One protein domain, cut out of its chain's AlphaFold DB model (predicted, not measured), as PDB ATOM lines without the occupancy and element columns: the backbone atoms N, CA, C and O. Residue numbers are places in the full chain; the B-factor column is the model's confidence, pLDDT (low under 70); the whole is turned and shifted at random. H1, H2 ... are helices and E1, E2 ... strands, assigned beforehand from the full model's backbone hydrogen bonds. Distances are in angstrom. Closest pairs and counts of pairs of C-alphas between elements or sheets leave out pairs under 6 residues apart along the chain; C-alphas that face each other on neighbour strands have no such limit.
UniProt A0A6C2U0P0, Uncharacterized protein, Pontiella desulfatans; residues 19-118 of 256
ATOM      1  N   LEU A  19     -30.684 -19.307  40.208       74.81
ATOM      2  CA  LEU A  19     -30.711 -18.070  41.000       74.81
ATOM      3  C   LEU A  19     -29.302 -17.649  41.434       74.81
ATOM      4  O   LEU A  19     -29.012 -16.458  41.493       74.81
ATOM      5  N   MET A  20     -28.416 -18.610  41.709       77.19
ATOM      6  CA  MET A  20     -27.013 -18.327  42.024       77.19
ATOM      7  C   MET A  20     -26.254 -17.782  40.810       77.19
ATOM      8  O   MET A  20     -25.581 -16.761  40.931       77.19
ATOM      9  N   ALA A  21     -26.426 -18.396  39.635       78.19
ATOM     10  CA  ALA A  21     -25.852 -17.893  38.388       78.19
ATOM     11  C   ALA A  21     -26.378 -16.488  38.043       78.19
ATOM     12  O   ALA A  21     -25.611 -15.621  37.631       78.19
ATOM     13  N   PHE A  22     -27.670 -16.224  38.271       83.19
ATOM     14  CA  PHE A  22     -28.251 -14.901  38.045       83.19
ATOM     15  C   PHE A  22     -27.655 -13.839  38.976       83.19
ATOM     16  O   PHE A  22     -27.265 -12.774  38.507       83.19
ATOM     17  N   ARG A  23     -27.489 -14.147  40.270       82.31
ATOM     18  CA  ARG A  23     -26.819 -13.253  41.234       82.31
ATOM     19  C   ARG A  23     -25.372 -12.953  40.849       82.31
ATOM     20  O   ARG A  23     -24.894 -11.841  41.060       82.31
ATOM     21  N   GLU A  24     -24.667 -13.932  40.290       85.12
ATOM     22  CA  GLU A  24     -23.307 -13.731  39.789       85.12
ATOM     23  C   GLU A  24     -23.280 -12.796  38.573       85.12
ATOM     24  O   GLU A  24     -22.430 -11.912  38.477       85.12
ATOM     25  N   VAL A  25     -24.237 -12.936  37.655       85.06
ATOM     26  CA  VAL A  25     -24.380 -12.009  36.526       85.06
ATOM     27  C   VAL A  25     -24.737 -10.603  37.019       85.06
ATOM     28  O   VAL A  25     -24.113  -9.635  36.586       85.06
ATOM     29  N   GLU A  26     -25.672 -10.474  37.964       84.81
ATOM     30  CA  GLU A  26     -26.037  -9.191  38.579       84.81
ATOM     31  C   GLU A  26     -24.831  -8.502  39.232       84.81
ATOM     32  O   GLU A  26     -24.616  -7.306  39.020       84.81
ATOM     33  N   SER A  27     -23.998  -9.240  39.974       86.25
ATOM     34  CA  SER A  27     -22.811  -8.673  40.629       86.25
ATOM     35  C   SER A  27     -21.746  -8.225  39.623       86.25
ATOM     36  O   SER A  27     -21.135  -7.161  39.790       86.25
ATOM     37  N   ARG A  28     -21.561  -8.975  38.528       87.88
ATOM     38  CA  ARG A  28     -20.672  -8.587  37.420       87.88
ATOM     39  C   ARG A  28     -21.172  -7.328  36.714       87.88
ATOM     40  O   ARG A  28     -20.373  -6.426  36.466       87.88
ATOM     41  N   ILE A  29     -22.477  -7.223  36.450       86.62
ATOM     42  CA  ILE A  29     -23.089  -6.019  35.866       86.62
ATOM     43  C   ILE A  29     -22.902  -4.817  36.798       86.62
ATOM     44  O   ILE A  29     -22.459  -3.765  36.343       86.62
ATOM     45  N   ALA A  30     -23.164  -4.967  38.099       85.19
ATOM     46  CA  ALA A  30     -22.982  -3.891  39.075       85.19
ATOM     47  C   ALA A  30     -21.517  -3.417  39.152       85.19
ATOM     48  O   ALA A  30     -21.236  -2.215  39.214       85.19
ATOM     49  N   THR A  31     -20.568  -4.353  39.078       88.69
ATOM     50  CA  THR A  31     -19.132  -4.045  39.039       88.69
ATOM     51  C   THR A  31     -18.761  -3.279  37.771       88.69
ATOM     52  O   THR A  31     -18.044  -2.281  37.840       88.69
ATOM     53  N   LEU A  32     -19.269  -3.704  36.609       87.88
ATOM     54  CA  LEU A  32     -19.050  -3.007  35.339       87.88
ATOM     55  C   LEU A  32     -19.645  -1.597  35.350       87.88
ATOM     56  O   LEU A  32     -18.974  -0.662  34.926       87.88
ATOM     57  N   GLN A  33     -20.859  -1.425  35.881       85.56
ATOM     58  CA  GLN A  33     -21.489  -0.110  36.031       85.56
ATOM     59  C   GLN A  33     -20.656   0.821  36.916       85.56
ATOM     60  O   GLN A  33     -20.467   1.985  36.573       85.56
ATOM     61  N   THR A  34     -20.121   0.300  38.024       87.00
ATOM     62  CA  THR A  34     -19.252   1.065  38.928       87.00
ATOM     63  C   THR A  34     -17.973   1.496  38.211       87.00
ATOM     64  O   THR A  34     -17.673   2.683  38.167       87.00
ATOM     65  N   ARG A  35     -17.283   0.567  37.536       89.31
ATOM     66  CA  ARG A  35     -16.062   0.878  36.775       89.31
ATOM     67  C   ARG A  35     -16.305   1.878  35.646       89.31
ATOM     68  O   ARG A  35     -15.489   2.767  35.440       89.31
ATOM     69  N   ALA A  36     -17.416   1.745  34.923       88.06
ATOM     70  CA  ALA A  36     -17.785   2.678  33.863       88.06
ATOM     71  C   ALA A  36     -18.029   4.090  34.415       88.06
ATOM     72  O   ALA A  36     -17.592   5.068  33.812       88.06
ATOM     73  N   ARG A  37     -18.681   4.196  35.580       88.75
ATOM     74  CA  ARG A  37     -18.896   5.470  36.273       88.75
ATOM     75  C   ARG A  37     -17.582   6.100  36.729       88.75
ATOM     76  O   ARG A  37     -17.369   7.281  36.492       88.75
ATOM     77  N   ASP A  38     -16.709   5.317  37.355       88.62
ATOM     78  CA  ASP A  38     -15.431   5.814  37.868       88.62
ATOM     79  C   ASP A  38     -14.521   6.271  36.715       88.62
ATOM     80  O   ASP A  38     -13.905   7.333  36.789       88.62
ATOM     81  N   LEU A  39     -14.514   5.524  35.602       90.25
ATOM     82  CA  LEU A  39     -13.827   5.921  34.372       90.25
ATOM     83  C   LEU A  39     -14.406   7.218  33.800       90.25
ATOM     84  O   LEU A  39     -13.646   8.122  33.465       90.25
ATOM     85  N   PHE A  40     -15.734   7.330  33.699       90.50
ATOM     86  CA  PHE A  40     -16.374   8.559  33.239       90.50
ATOM     87  C   PHE A  40     -15.945   9.750  34.097       90.50
ATOM     88  O   PHE A  40     -15.543  10.774  33.554       90.50
ATOM     89  N   TYR A  41     -15.983   9.607  35.423       91.56
ATOM     90  CA  TYR A  41     -15.591  10.665  36.348       91.56
ATOM     91  C   TYR A  41     -14.131  11.081  36.188       91.56
ATOM     92  O   TYR A  41     -13.846  12.278  36.152       91.56
ATOM     93  N   ALA A  42     -13.227  10.117  36.022       89.75
ATOM     94  CA  ALA A  42     -11.827  10.400  35.736       89.75
ATOM     95  C   ALA A  42     -11.657  11.181  34.421       89.75
ATOM     96  O   ALA A  42     -10.860  12.113  34.357       89.75
ATOM     97  N   VAL A  43     -12.432  10.840  33.387       91.19
ATOM     98  CA  VAL A  43     -12.380  11.518  32.083       91.19
ATOM     99  C   VAL A  43     -12.940  12.940  32.157       91.19
ATOM    100  O   VAL A  43     -12.308  13.859  31.645       91.19
ATOM    101  N   VAL A  44     -14.091  13.165  32.798       90.62
ATOM    102  CA  VAL A  44     -14.698  14.513  32.849       90.62
ATOM    103  C   VAL A  44     -13.933  15.483  33.751       90.62
ATOM    104  O   VAL A  44     -13.970  16.693  33.517       90.62
ATOM    105  N   LEU A  45     -13.227  14.973  34.764       90.69
ATOM    106  CA  LEU A  45     -12.329  15.764  35.609       90.69
ATOM    107  C   LEU A  45     -10.897  15.844  35.068       90.69
ATOM    108  O   LEU A  45     -10.062  16.525  35.663       90.69
ATOM    109  N   PHE A  46     -10.597  15.199  33.940       89.94
ATOM    110  CA  PHE A  46      -9.264  15.237  33.358       89.94
ATOM    111  C   PHE A  46      -8.840  16.690  33.087       89.94
ATOM    112  O   PHE A  46      -9.575  17.464  32.469       89.94
ATOM    113  N   GLN A  47      -7.652  17.062  33.576       87.62
ATOM    114  CA  GLN A  47      -7.085  18.420  33.510       87.62
ATOM    115  C   GLN A  47      -7.876  19.510  34.260       87.62
ATOM    116  O   GLN A  47      -7.625  20.699  34.058       87.62
ATOM    117  N   LYS A  48      -8.829  19.151  35.129       90.94
ATOM    118  CA  LYS A  48      -9.508  20.121  35.997       90.94
ATOM    119  C   LYS A  48      -8.730  20.286  37.296       90.94
ATOM    120  O   LYS A  48      -8.401  19.311  37.962       90.94
ATOM    121  N   LEU A  49      -8.450  21.538  37.642       92.50
ATOM    122  CA  LEU A  49      -7.782  21.908  38.884       92.50
ATOM    123  C   LEU A  49      -8.819  22.266  39.944       92.50
ATOM    124  O   LEU A  49      -9.892  22.792  39.630       92.50
ATOM    125  N   CYS A  50      -8.489  22.006  41.202       92.56
ATOM    126  CA  CYS A  50      -9.293  22.461  42.321       92.56
ATOM    127  C   CYS A  50      -9.370  24.000  42.317       92.56
ATOM    128  O   CYS A  50      -8.324  24.650  42.276       92.56
ATOM    129  N   PRO A  51     -10.568  24.608  42.390       91.38
ATOM    130  CA  PRO A  51     -10.699  26.066  42.389       91.38
ATOM    131  C   PRO A  51     -10.137  26.729  43.660       91.38
ATOM    132  O   PRO A  51      -9.818  27.911  43.618       91.38
ATOM    133  N   GLU A  52     -10.006  25.983  44.763       90.81
ATOM    134  CA  GLU A  52      -9.529  26.500  46.055       90.81
ATOM    135  C   GLU A  52      -8.002  26.422  46.199       90.81
ATOM    136  O   GLU A  52      -7.379  27.362  46.680       90.81
ATOM    137  N   CYS A  53      -7.378  25.309  45.794       91.62
ATOM    138  CA  CYS A  53      -5.936  25.088  45.993       91.62
ATOM    139  C   CYS A  53      -5.120  24.958  44.701       91.62
ATOM    140  O   CYS A  53      -3.898  24.909  44.772       91.62
ATOM    141  N   GLY A  54      -5.757  24.892  43.529       89.25
ATOM    142  CA  GLY A  54      -5.070  24.775  42.239       89.25
ATOM    143  C   GLY A  54      -4.498  23.389  41.920       89.25
ATOM    144  O   GLY A  54      -3.976  23.202  40.825       89.25
ATOM    145  N   GLU A  55      -4.620  22.411  42.818       91.19
ATOM    146  CA  GLU A  55      -4.094  21.055  42.608       91.19
ATOM    147  C   GLU A  55      -5.015  20.187  41.725       91.19
ATOM    148  O   GLU A  55      -6.239  20.359  41.756       91.19
ATOM    149  N   PRO A  56      -4.471  19.216  40.960       86.81
ATOM    150  CA  PRO A  56      -5.233  18.372  40.034       86.81
ATOM    151  C   PRO A  56      -5.970  17.200  40.704       86.81
ATOM    152  O   PRO A  56      -6.647  16.427  40.029       86.81
ATOM    153  N   GLU A  57      -5.848  17.029  42.021       87.62
ATOM    154  CA  GLU A  57      -6.419  15.890  42.750       87.62
ATOM    155  C   GLU A  57      -7.905  16.081  43.087       87.62
ATOM    156  O   GLU A  57      -8.319  16.016  44.247       87.62
ATOM    157  N   LEU A  58      -8.727  16.351  42.073       91.56
ATOM    158  CA  LEU A  58     -10.175  16.432  42.223       91.56
ATOM    159  C   LEU A  58     -10.813  15.072  41.919       91.56
ATOM    160  O   LEU A  58     -10.594  14.497  40.855       91.56
ATOM    161  N   GLN A  59     -11.626  14.559  42.842       91.44
ATOM    162  CA  GLN A  59     -12.297  13.267  42.699       91.44
ATOM    163  C   GLN A  59     -13.809  13.419  42.840       91.44
ATOM    164  O   GLN A  59     -14.301  14.041  43.779       91.44
ATOM    165  N   MET A  60     -14.567  12.816  41.924       91.62
ATOM    166  CA  MET A  60     -16.022  12.730  42.057       91.62
ATOM    167  C   MET A  60     -16.392  11.731  43.153       91.62
ATOM    168  O   MET A  60     -16.005  10.567  43.086       91.62
ATOM    169  N   VAL A  61     -17.199  12.162  44.123       88.69
ATOM    170  CA  VAL A  61     -17.751  11.273  45.162       88.69
ATOM    171  C   VAL A  61     -19.144  10.782  44.765       88.69
ATOM    172  O   VAL A  61     -19.509   9.629  44.991       88.69
ATOM    173  N   ARG A  62     -19.941  11.662  44.156       84.12
ATOM    174  CA  ARG A  62     -21.279  11.369  43.624       84.12
ATOM    175  C   ARG A  62     -21.640  12.387  42.545       84.12
ATOM    176  O   ARG A  62     -20.927  13.370  42.365       84.12
ATOM    177  N   ASP A  63     -22.768  12.166  41.874       83.56
ATOM    178  CA  ASP A  63     -23.351  13.154  40.959       83.56
ATOM    179  C   ASP A  63     -23.398  14.536  41.638       83.56
ATOM    180  O   ASP A  63     -23.784  14.636  42.808       83.56
ATOM    181  N   ALA A  64     -23.001  15.583  40.911       84.38
ATOM    182  CA  ALA A  64     -22.939  16.970  41.390       84.38
ATOM    183  C   ALA A  64     -21.986  17.263  42.573       84.38
ATOM    184  O   ALA A  64     -22.064  18.346  43.150       84.38
ATOM    185  N   LEU A  65     -21.093  16.343  42.964       90.44
ATOM    186  CA  LEU A  65     -20.164  16.580  44.077       90.44
ATOM    187  C   LEU A  65     -18.779  15.979  43.824       90.44
ATOM    188  O   LEU A  65     -18.605  14.754  43.814       90.44
ATOM    189  N   ALA A  66     -17.790  16.862  43.739       92.75
ATOM    190  CA  ALA A  66     -16.380  16.521  43.732       92.75
ATOM    191  C   ALA A  66     -15.694  17.005  45.016       92.75
ATOM    192  O   ALA A  66     -16.068  18.025  45.597       92.75
ATOM    193  N   VAL A  67     -14.686  16.259  45.458       94.31
ATOM    194  CA  VAL A  67     -13.867  16.567  46.630       94.31
ATOM    195  C   VAL A  67     -12.408  16.588  46.209       94.31
ATOM    196  O   VAL A  67     -11.950  15.704  45.487       94.31
ATOM    197  N   CYS A  68     -11.682  17.611  46.645       94.06
ATOM    198  CA  CYS A  68     -10.238  17.659  46.460       94.06
ATOM    199  C   CYS A  68      -9.540  16.795  47.516       94.06
ATOM    200  O   CYS A  68      -9.808  16.962  48.705       94.06
ATOM    201  N   ALA A  69      -8.625  15.915  47.108       90.88
ATOM    202  CA  ALA A  69      -7.872  15.079  48.044       90.88
ATOM    203  C   ALA A  69      -6.891  15.896  48.906       90.88
ATOM    204  O   ALA A  69      -6.690  15.568  50.072       90.88
ATOM    205  N   ASN A  70      -6.348  16.997  48.371       91.25
ATOM    206  CA  ASN A  70      -5.382  17.834  49.082       91.25
ATOM    207  C   ASN A  70      -6.038  18.769  50.120       91.25
ATOM    208  O   ASN A  70      -5.665  18.767  51.288       91.25
ATOM    209  N   CYS A  71      -7.038  19.569  49.722       92.38
ATOM    210  CA  CYS A  71      -7.650  20.570  50.612       92.38
ATOM    211  C   CYS A  71      -9.021  20.171  51.179       92.38
ATOM    212  O   CYS A  71      -9.620  20.941  51.927       92.38
ATOM    213  N   SER A  72      -9.546  18.990  50.828       92.38
ATOM    214  CA  SER A  72     -10.872  18.505  51.253       92.38
ATOM    215  C   SER A  72     -12.055  19.417  50.885       92.38
ATOM    216  O   SER A  72     -13.168  19.219  51.380       92.38
ATOM    217  N   SER A  73     -11.862  20.403  50.000       91.75
ATOM    218  CA  SER A  73     -12.936  21.294  49.563       91.75
ATOM    219  C   SER A  73     -13.986  20.522  48.767       91.75
ATOM    220  O   SER A  73     -13.644  19.760  47.857       91.75
ATOM    221  N   GLN A  74     -15.255  20.770  49.074       93.94
ATOM    222  CA  GLN A  74     -16.394  20.220  48.347       93.94
ATOM    223  C   GLN A  74     -16.844  21.206  47.277       93.94
ATOM    224  O   GLN A  74     -17.170  22.350  47.587       93.94
ATOM    225  N   VAL A  75     -16.884  20.759  46.025       92.25
ATOM    226  CA  VAL A  75     -17.244  21.602  44.884       92.25
ATOM    227  C   VAL A  75     -18.270  20.906  44.002       92.25
ATOM    228  O   VAL A  75     -18.210  19.694  43.790       92.25
ATOM    229  N   ASP A  76     -19.208  21.680  43.461       92.75
ATOM    230  CA  ASP A  76     -20.083  21.212  42.388       92.75
ATOM    231  C   ASP A  76     -19.388  21.486  41.044       92.75
ATOM    232  O   ASP A  76     -19.304  22.646  40.620       92.75
ATOM    233  N   PRO A  77     -18.878  20.452  40.353       92.25
ATOM    234  CA  PRO A  77     -18.124  20.637  39.117       92.25
ATOM    235  C   PRO A  77     -18.967  21.275  38.007       92.25
ATOM    236  O   PRO A  77     -18.423  21.961  37.144       92.25
ATOM    237  N   THR A  78     -20.293  21.122  38.048       92.81
ATOM    238  CA  THR A  78     -21.193  21.752  37.078       92.81
ATOM    239  C   THR A  78     -21.212  23.263  37.259       92.81
ATOM    240  O   THR A  78     -21.132  24.004  36.287       92.81
ATOM    241  N   LEU A  79     -21.298  23.741  38.500       93.19
ATOM    242  CA  LEU A  79     -21.338  25.179  38.777       93.19
ATOM    243  C   LEU A  79     -19.974  25.847  38.583       93.19
ATOM    244  O   LEU A  79     -19.915  27.024  38.226       93.19
ATOM    245  N   VAL A  80     -18.889  25.106  38.826       93.56
ATOM    246  CA  VAL A  80     -17.519  25.627  38.745       93.56
ATOM    247  C   VAL A  80     -16.986  25.609  37.314       93.56
ATOM    248  O   VAL A  80     -16.415  26.605  36.870       93.56
ATOM    249  N   PHE A  81     -17.150  24.499  36.589       93.06
ATOM    250  CA  PHE A  81     -16.453  24.276  35.318       93.06
ATOM    251  C   PHE A  81     -17.356  24.329  34.087       93.06
ATOM    252  O   PHE A  81     -16.846  24.556  32.990       93.06
ATOM    253  N   GLN A  82     -18.664  24.103  34.233       93.56
ATOM    254  CA  GLN A  82     -19.582  24.100  33.097       93.56
ATOM    255  C   GLN A  82     -20.202  25.482  32.875       93.56
ATOM    256  O   GLN A  82     -20.666  26.154  33.796       93.56
ATOM    257  N   THR A  83     -20.270  25.880  31.611       95.19
ATOM    258  CA  THR A  83     -20.987  27.070  31.154       95.19
ATOM    259  C   THR A  83     -22.228  26.678  30.354       95.19
ATOM    260  O   THR A  83     -22.414  25.524  29.958       95.19
ATOM    261  N   CYS A  84     -23.131  27.637  30.147       92.38
ATOM    262  CA  CYS A  84     -24.266  27.431  29.252       92.38
ATOM    263  C   CYS A  84     -23.767  27.194  27.812       92.38
ATOM    264  O   CYS A  84     -22.988  28.011  27.326       92.38
ATOM    265  N   PRO A  85     -24.232  26.144  27.113       89.88
ATOM    266  CA  PRO A  85     -23.787  25.855  25.748       89.88
ATOM    267  C   PRO A  85     -24.196  26.934  24.734       89.88
ATOM    268  O   PRO A  85     -23.496  27.125  23.749       89.88
ATOM    269  N   ASP A  86     -25.293  27.657  24.983       90.81
ATOM    270  CA  ASP A  86     -25.817  28.651  24.034       90.81
ATOM    271  C   ASP A  86     -25.230  30.052  24.236       90.81
ATOM    272  O   ASP A  86     -25.130  30.832  23.293       90.81
ATOM    273  N   CYS A  87     -24.908  30.422  25.479       91.94
ATOM    274  CA  CYS A  87     -24.538  31.804  25.817       91.94
ATOM    275  C   CYS A  87     -23.323  31.945  26.738       91.94
ATOM    276  O   CYS A  87     -23.051  33.052  27.209       91.94
ATOM    277  N   GLU A  88     -22.660  30.830  27.052       92.81
ATOM    278  CA  GLU A  88     -21.430  30.733  27.851       92.81
ATOM    279  C   GLU A  88     -21.517  31.314  29.274       92.81
ATOM    280  O   GLU A  88     -20.533  31.359  30.011       92.81
ATOM    281  N   SER A  89     -22.706  31.721  29.725       91.62
ATOM    282  CA  SER A  89     -22.895  32.250  31.074       91.62
ATOM    283  C   SER A  89     -22.680  31.166  32.131       91.62
ATOM    284  O   SER A  89     -23.048  30.006  31.908       91.62
ATOM    285  N   LYS A  90     -22.220  31.565  33.322       94.62
ATOM    286  CA  LYS A  90     -22.189  30.688  34.499       94.62
ATOM    287  C   LYS A  90     -23.588  30.175  34.849       94.62
ATOM    288  O   LYS A  90     -24.574  30.912  34.771       94.62
ATOM    289  N   LEU A  91     -23.649  28.904  35.225       94.00
ATOM    290  CA  LEU A  91     -24.879  28.237  35.633       94.00
ATOM    291  C   LEU A  91     -25.184  28.517  37.107       94.00
ATOM    292  O   LEU A  91     -24.287  28.786  37.904       94.00
ATOM    293  N   VAL A  92     -26.461  28.430  37.467       92.94
ATOM    294  CA  VAL A  92     -26.926  28.480  38.859       92.94
ATOM    295  C   VAL A  92     -27.777  27.255  39.161       92.94
ATOM    296  O   VAL A  92     -28.482  26.758  38.286       92.94
ATOM    297  N   LEU A  93     -27.741  26.764  40.397       90.31
ATOM    298  CA  LEU A  93     -28.602  25.666  40.829       90.31
ATOM    299  C   LEU A  93     -29.931  26.235  41.345       90.31
ATOM    300  O   LEU A  93     -29.960  26.938  42.354       90.31
ATOM    301  N   LYS A  94     -31.041  25.929  40.664       86.44
ATOM    302  CA  LYS A  94     -32.397  26.338  41.057       86.44
ATOM    303  C   LYS A  94     -33.282  25.104  41.186       86.44
ATOM    304  O   LYS A  94     -33.539  24.429  40.197       86.44
ATOM    305  N   VAL A  95     -33.762  24.824  42.400       82.38
ATOM    306  CA  VAL A  95     -34.701  23.719  42.694       82.38
ATOM    307  C   VAL A  95     -34.250  22.402  42.035       82.38
ATOM    308  O   VAL A  95     -34.932  21.856  41.177       82.38
ATOM    309  N   CYS A  96     -33.054  21.921  42.390       80.38
ATOM    310  CA  CYS A  96     -32.455  20.676  41.874       80.38
ATOM    311  C   CYS A  96     -32.132  20.635  40.364       80.38
ATOM    312  O   CYS A  96     -31.712  19.588  39.874       80.38
ATOM    313  N   HIS A  97     -32.271  21.742  39.632       85.56
ATOM    314  CA  HIS A  97     -31.895  21.841  38.222       85.56
ATOM    315  C   HIS A  97     -30.829  22.913  38.013       85.56
ATOM    316  O   HIS A  97     -30.916  24.009  38.574       85.56
ATOM    317  N   TYR A  98     -29.832  22.624  37.179       91.12
ATOM    318  CA  TYR A  98     -28.921  23.662  36.709       91.12
ATOM    319  C   TYR A  98     -29.654  24.546  35.716       91.12
ATOM    320  O   TYR A  98     -30.377  24.065  34.846       91.12
ATOM    321  N   TRP A  99     -29.487  25.848  35.868       91.31
ATOM    322  CA  TRP A  99     -30.262  26.850  35.168       91.31
ATOM    323  C   TRP A  99     -29.334  27.911  34.601       91.31
ATOM    324  O   TRP A  99     -28.442  28.410  35.289       91.31
ATOM    325  N   CYS A 100     -29.563  28.288  33.348       92.38
ATOM    326  CA  CYS A 100     -28.891  29.432  32.757       92.38
ATOM    327  C   CYS A 100     -29.685  30.714  33.069       92.38
ATOM    328  O   CYS A 100     -30.828  30.846  32.617       92.38
ATOM    329  N   PRO A 101     -29.118  31.696  33.795       89.94
ATOM    330  CA  PRO A 101     -29.831  32.933  34.118       89.94
ATOM    331  C   PRO A 101     -30.106  33.805  32.883       89.94
ATOM    332  O   PRO A 101     -31.082  34.556  32.876       89.94
ATOM    333  N   ARG A 102     -29.283  33.689  31.832       90.62
ATOM    334  CA  ARG A 102     -29.398  34.483  30.602       90.62
ATOM    335  C   ARG A 102     -30.409  33.892  29.614       90.62
ATOM    336  O   ARG A 102     -31.316  34.603  29.199       90.62
ATOM    337  N   CYS A 103     -30.305  32.600  29.300       89.06
ATOM    338  CA  CYS A 103     -31.238  31.901  28.407       89.06
ATOM    339  C   CYS A 103     -32.571  31.549  29.079       89.06
ATOM    340  O   CYS A 103     -33.554  31.301  28.390       89.06
ATOM    341  N   ARG A 104     -32.616  31.527  30.420       89.06
ATOM    342  CA  ARG A 104     -33.786  31.112  31.212       89.06
ATOM    343  C   ARG A 104     -34.269  29.702  30.863       89.06
ATOM    344  O   ARG A 104     -35.468  29.458  30.772       89.06
ATOM    345  N   GLN A 105     -33.323  28.788  30.685       86.00
ATOM    346  CA  GLN A 105     -33.581  27.385  30.379       86.00
ATOM    347  C   GLN A 105     -32.813  26.482  31.352       86.00
ATOM    348  O   GLN A 105     -31.742  26.880  31.842       86.00
ATOM    349  N   PRO A 106     -33.331  25.274  31.635       88.75
ATOM    350  CA  PRO A 106     -32.578  24.258  32.351       88.75
ATOM    351  C   PRO A 106     -31.426  23.736  31.479       88.75
ATOM    352  O   PRO A 106     -31.579  23.540  30.277       88.75
ATOM    353  N   VAL A 107     -30.271  23.488  32.094       89.56
ATOM    354  CA  VAL A 107     -29.070  22.960  31.434       89.56
ATOM    355  C   VAL A 107     -28.732  21.599  32.037       89.56
ATOM    356  O   VAL A 107     -28.733  21.427  33.255       89.56
ATOM    357  N   ARG A 108     -28.446  20.606  31.192       89.75
ATOM    358  CA  ARG A 108     -28.005  19.284  31.656       89.75
ATOM    359  C   ARG A 108     -26.535  19.345  32.064       89.75
ATOM    360  O   ARG A 108     -25.715  19.903  31.338       89.75
ATOM    361  N   SER A 109     -26.202  18.758  33.211       90.00
ATOM    362  CA  SER A 109     -24.809  18.656  33.647       90.00
ATOM    363  C   SER A 109     -24.064  17.600  32.837       90.00
ATOM    364  O   SER A 109     -24.536  16.470  32.729       90.00
ATOM    365  N   ILE A 110     -22.884  17.953  32.326       89.81
ATOM    366  CA  ILE A 110     -21.946  16.996  31.718       89.81
ATOM    367  C   ILE A 110     -21.215  16.156  32.773       89.81
ATOM    368  O   ILE A 110     -20.554  15.189  32.424       89.81
ATOM    369  N   TYR A 111     -21.321  16.526  34.052       89.25
ATOM    370  CA  TYR A 111     -20.679  15.844  35.176       89.25
ATOM    371  C   TYR A 111     -21.594  14.820  35.860       89.25
ATOM    372  O   TYR A 111     -21.149  14.110  36.759       89.25
ATOM    373  N   ASN A 112     -22.859  14.721  35.441       86.88
ATOM    374  CA  ASN A 112     -23.806  13.739  35.962       86.88
ATOM    375  C   ASN A 112     -23.838  12.488  35.083       86.88
ATOM    376  O   ASN A 112     -24.051  12.571  33.872       86.88
ATOM    377  N   VAL A 113     -23.712  11.320  35.713       81.56
ATOM    378  CA  VAL A 113     -23.789  10.035  35.018       81.56
ATOM    379  C   VAL A 113     -25.165   9.423  35.233       81.56
ATOM    380  O   VAL A 113     -25.457   8.811  36.260       81.56
ATOM    381  N   GLU A 114     -26.026   9.516  34.226       69.56
ATOM    382  CA  GLU A 114     -27.356   8.901  34.259       69.56
ATOM    383  C   GLU A 114     -27.309   7.374  34.008       69.56
ATOM    384  O   GLU A 114     -27.970   6.847  33.119       69.56
ATOM    385  N   ILE A 115     -26.578   6.608  34.830       66.81
ATOM    386  CA  ILE A 115     -26.638   5.125  34.803       66.81
ATOM    387  C   ILE A 115     -28.012   4.613  35.279       66.81
ATOM    388  O   ILE A 115     -28.426   3.497  34.956       66.81
ATOM    389  N   LYS A 116     -28.768   5.440  36.015       62.19
ATOM    390  CA  LYS A 116     -30.081   5.074  36.570       62.19
ATOM    391  C   LYS A 116     -31.148   4.770  35.519       62.19
ATOM    392  O   LYS A 116     -32.111   4.099  35.875       62.19
ATOM    393  N   VAL A 117     -30.965   5.171  34.256       54.78
ATOM    394  CA  VAL A 117     -31.887   4.846  33.146       54.78
ATOM    395  C   VAL A 117     -32.027   3.326  32.942       54.78
ATOM    396  O   VAL A 117     -33.024   2.869  32.396       54.78
ATOM    397  N   PHE A 118     -31.107   2.522  33.488       49.50
ATOM    398  CA  PHE A 118     -31.115   1.063  33.350       49.50
ATOM    399  C   PHE A 118     -31.417   0.289  34.646       49.50
ATOM    400  O   PHE A 118     -31.350  -0.939  34.650       49.50
TER     401      PHE A 118
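AT A GLANCE: This is residues 19 to 118 of the 256 residues of an uncharacterized protein of Pontiella desulfatans (UniProt A0A6C2U0P0). A small three-stranded sheet, E3 E4 E5, and a strand hairpin, E1 and E2, form two small lobes with the short helix H2 between them. The long helix H1 meets E1 near its last residues, and its residues 19 to 32 stick out as an arm. The printed part has 100 residues, mixed in class, in the order H1 E1 E2 H2 E3 E4 E5 H3, and both sheets are antiparallel. It is loose, with a radius of gyration of the C-alphas of 16.4 A, and elongated, spanning 53 by 34 by 21 A.

IN THESE COORDINATES: The sheet holds E3, residues 92 to 94, E4, residues 97 to 100, and E5, residues 105 to 107. H2 is residues 77 to 81; E1 is residues 58 to 62, 12.3 A long, and E2 is residues 65 to 68. H1, residues 19 to 44, is 37.2 A long and begins at C-alpha 19 (-30.711, -18.070, 41.000). H3, residues 115 to 118, ends at C-alpha 118 (-31.115, 1.063, 33.350).

HOW THE PARTS SIT: E3, E4 and E5 form a meander, each strand the antiparallel neighbour of the one before. N 92 and O 99 are 2.9 A apart, and N 107 and O 98 2.8 A. H2 only grazes this sheet, with its residues 78 to 80. In the hairpin E1 and E2, N 59 and O 67 are 2.9 A apart. The closest C-alphas of H1 and E1, Tyr 41 and Met 60, are 6.1 A apart. H1 and H3 are close but not clearly touching: their closest C-alphas, Gln 33 and Ile 115, are 7.4 A apart. In H1 and H2 every O i to N i+4 pair is within hydrogen-bond range; H3 is too short for such a pair.

THE WHOLE: The C-alphas farthest apart, Met 20 and Arg 102, are 54.1 A apart. The printed part has no cut, and the link H1 to E1 is long, 13 residues. Residues 114 to 118 have pLDDT under 70.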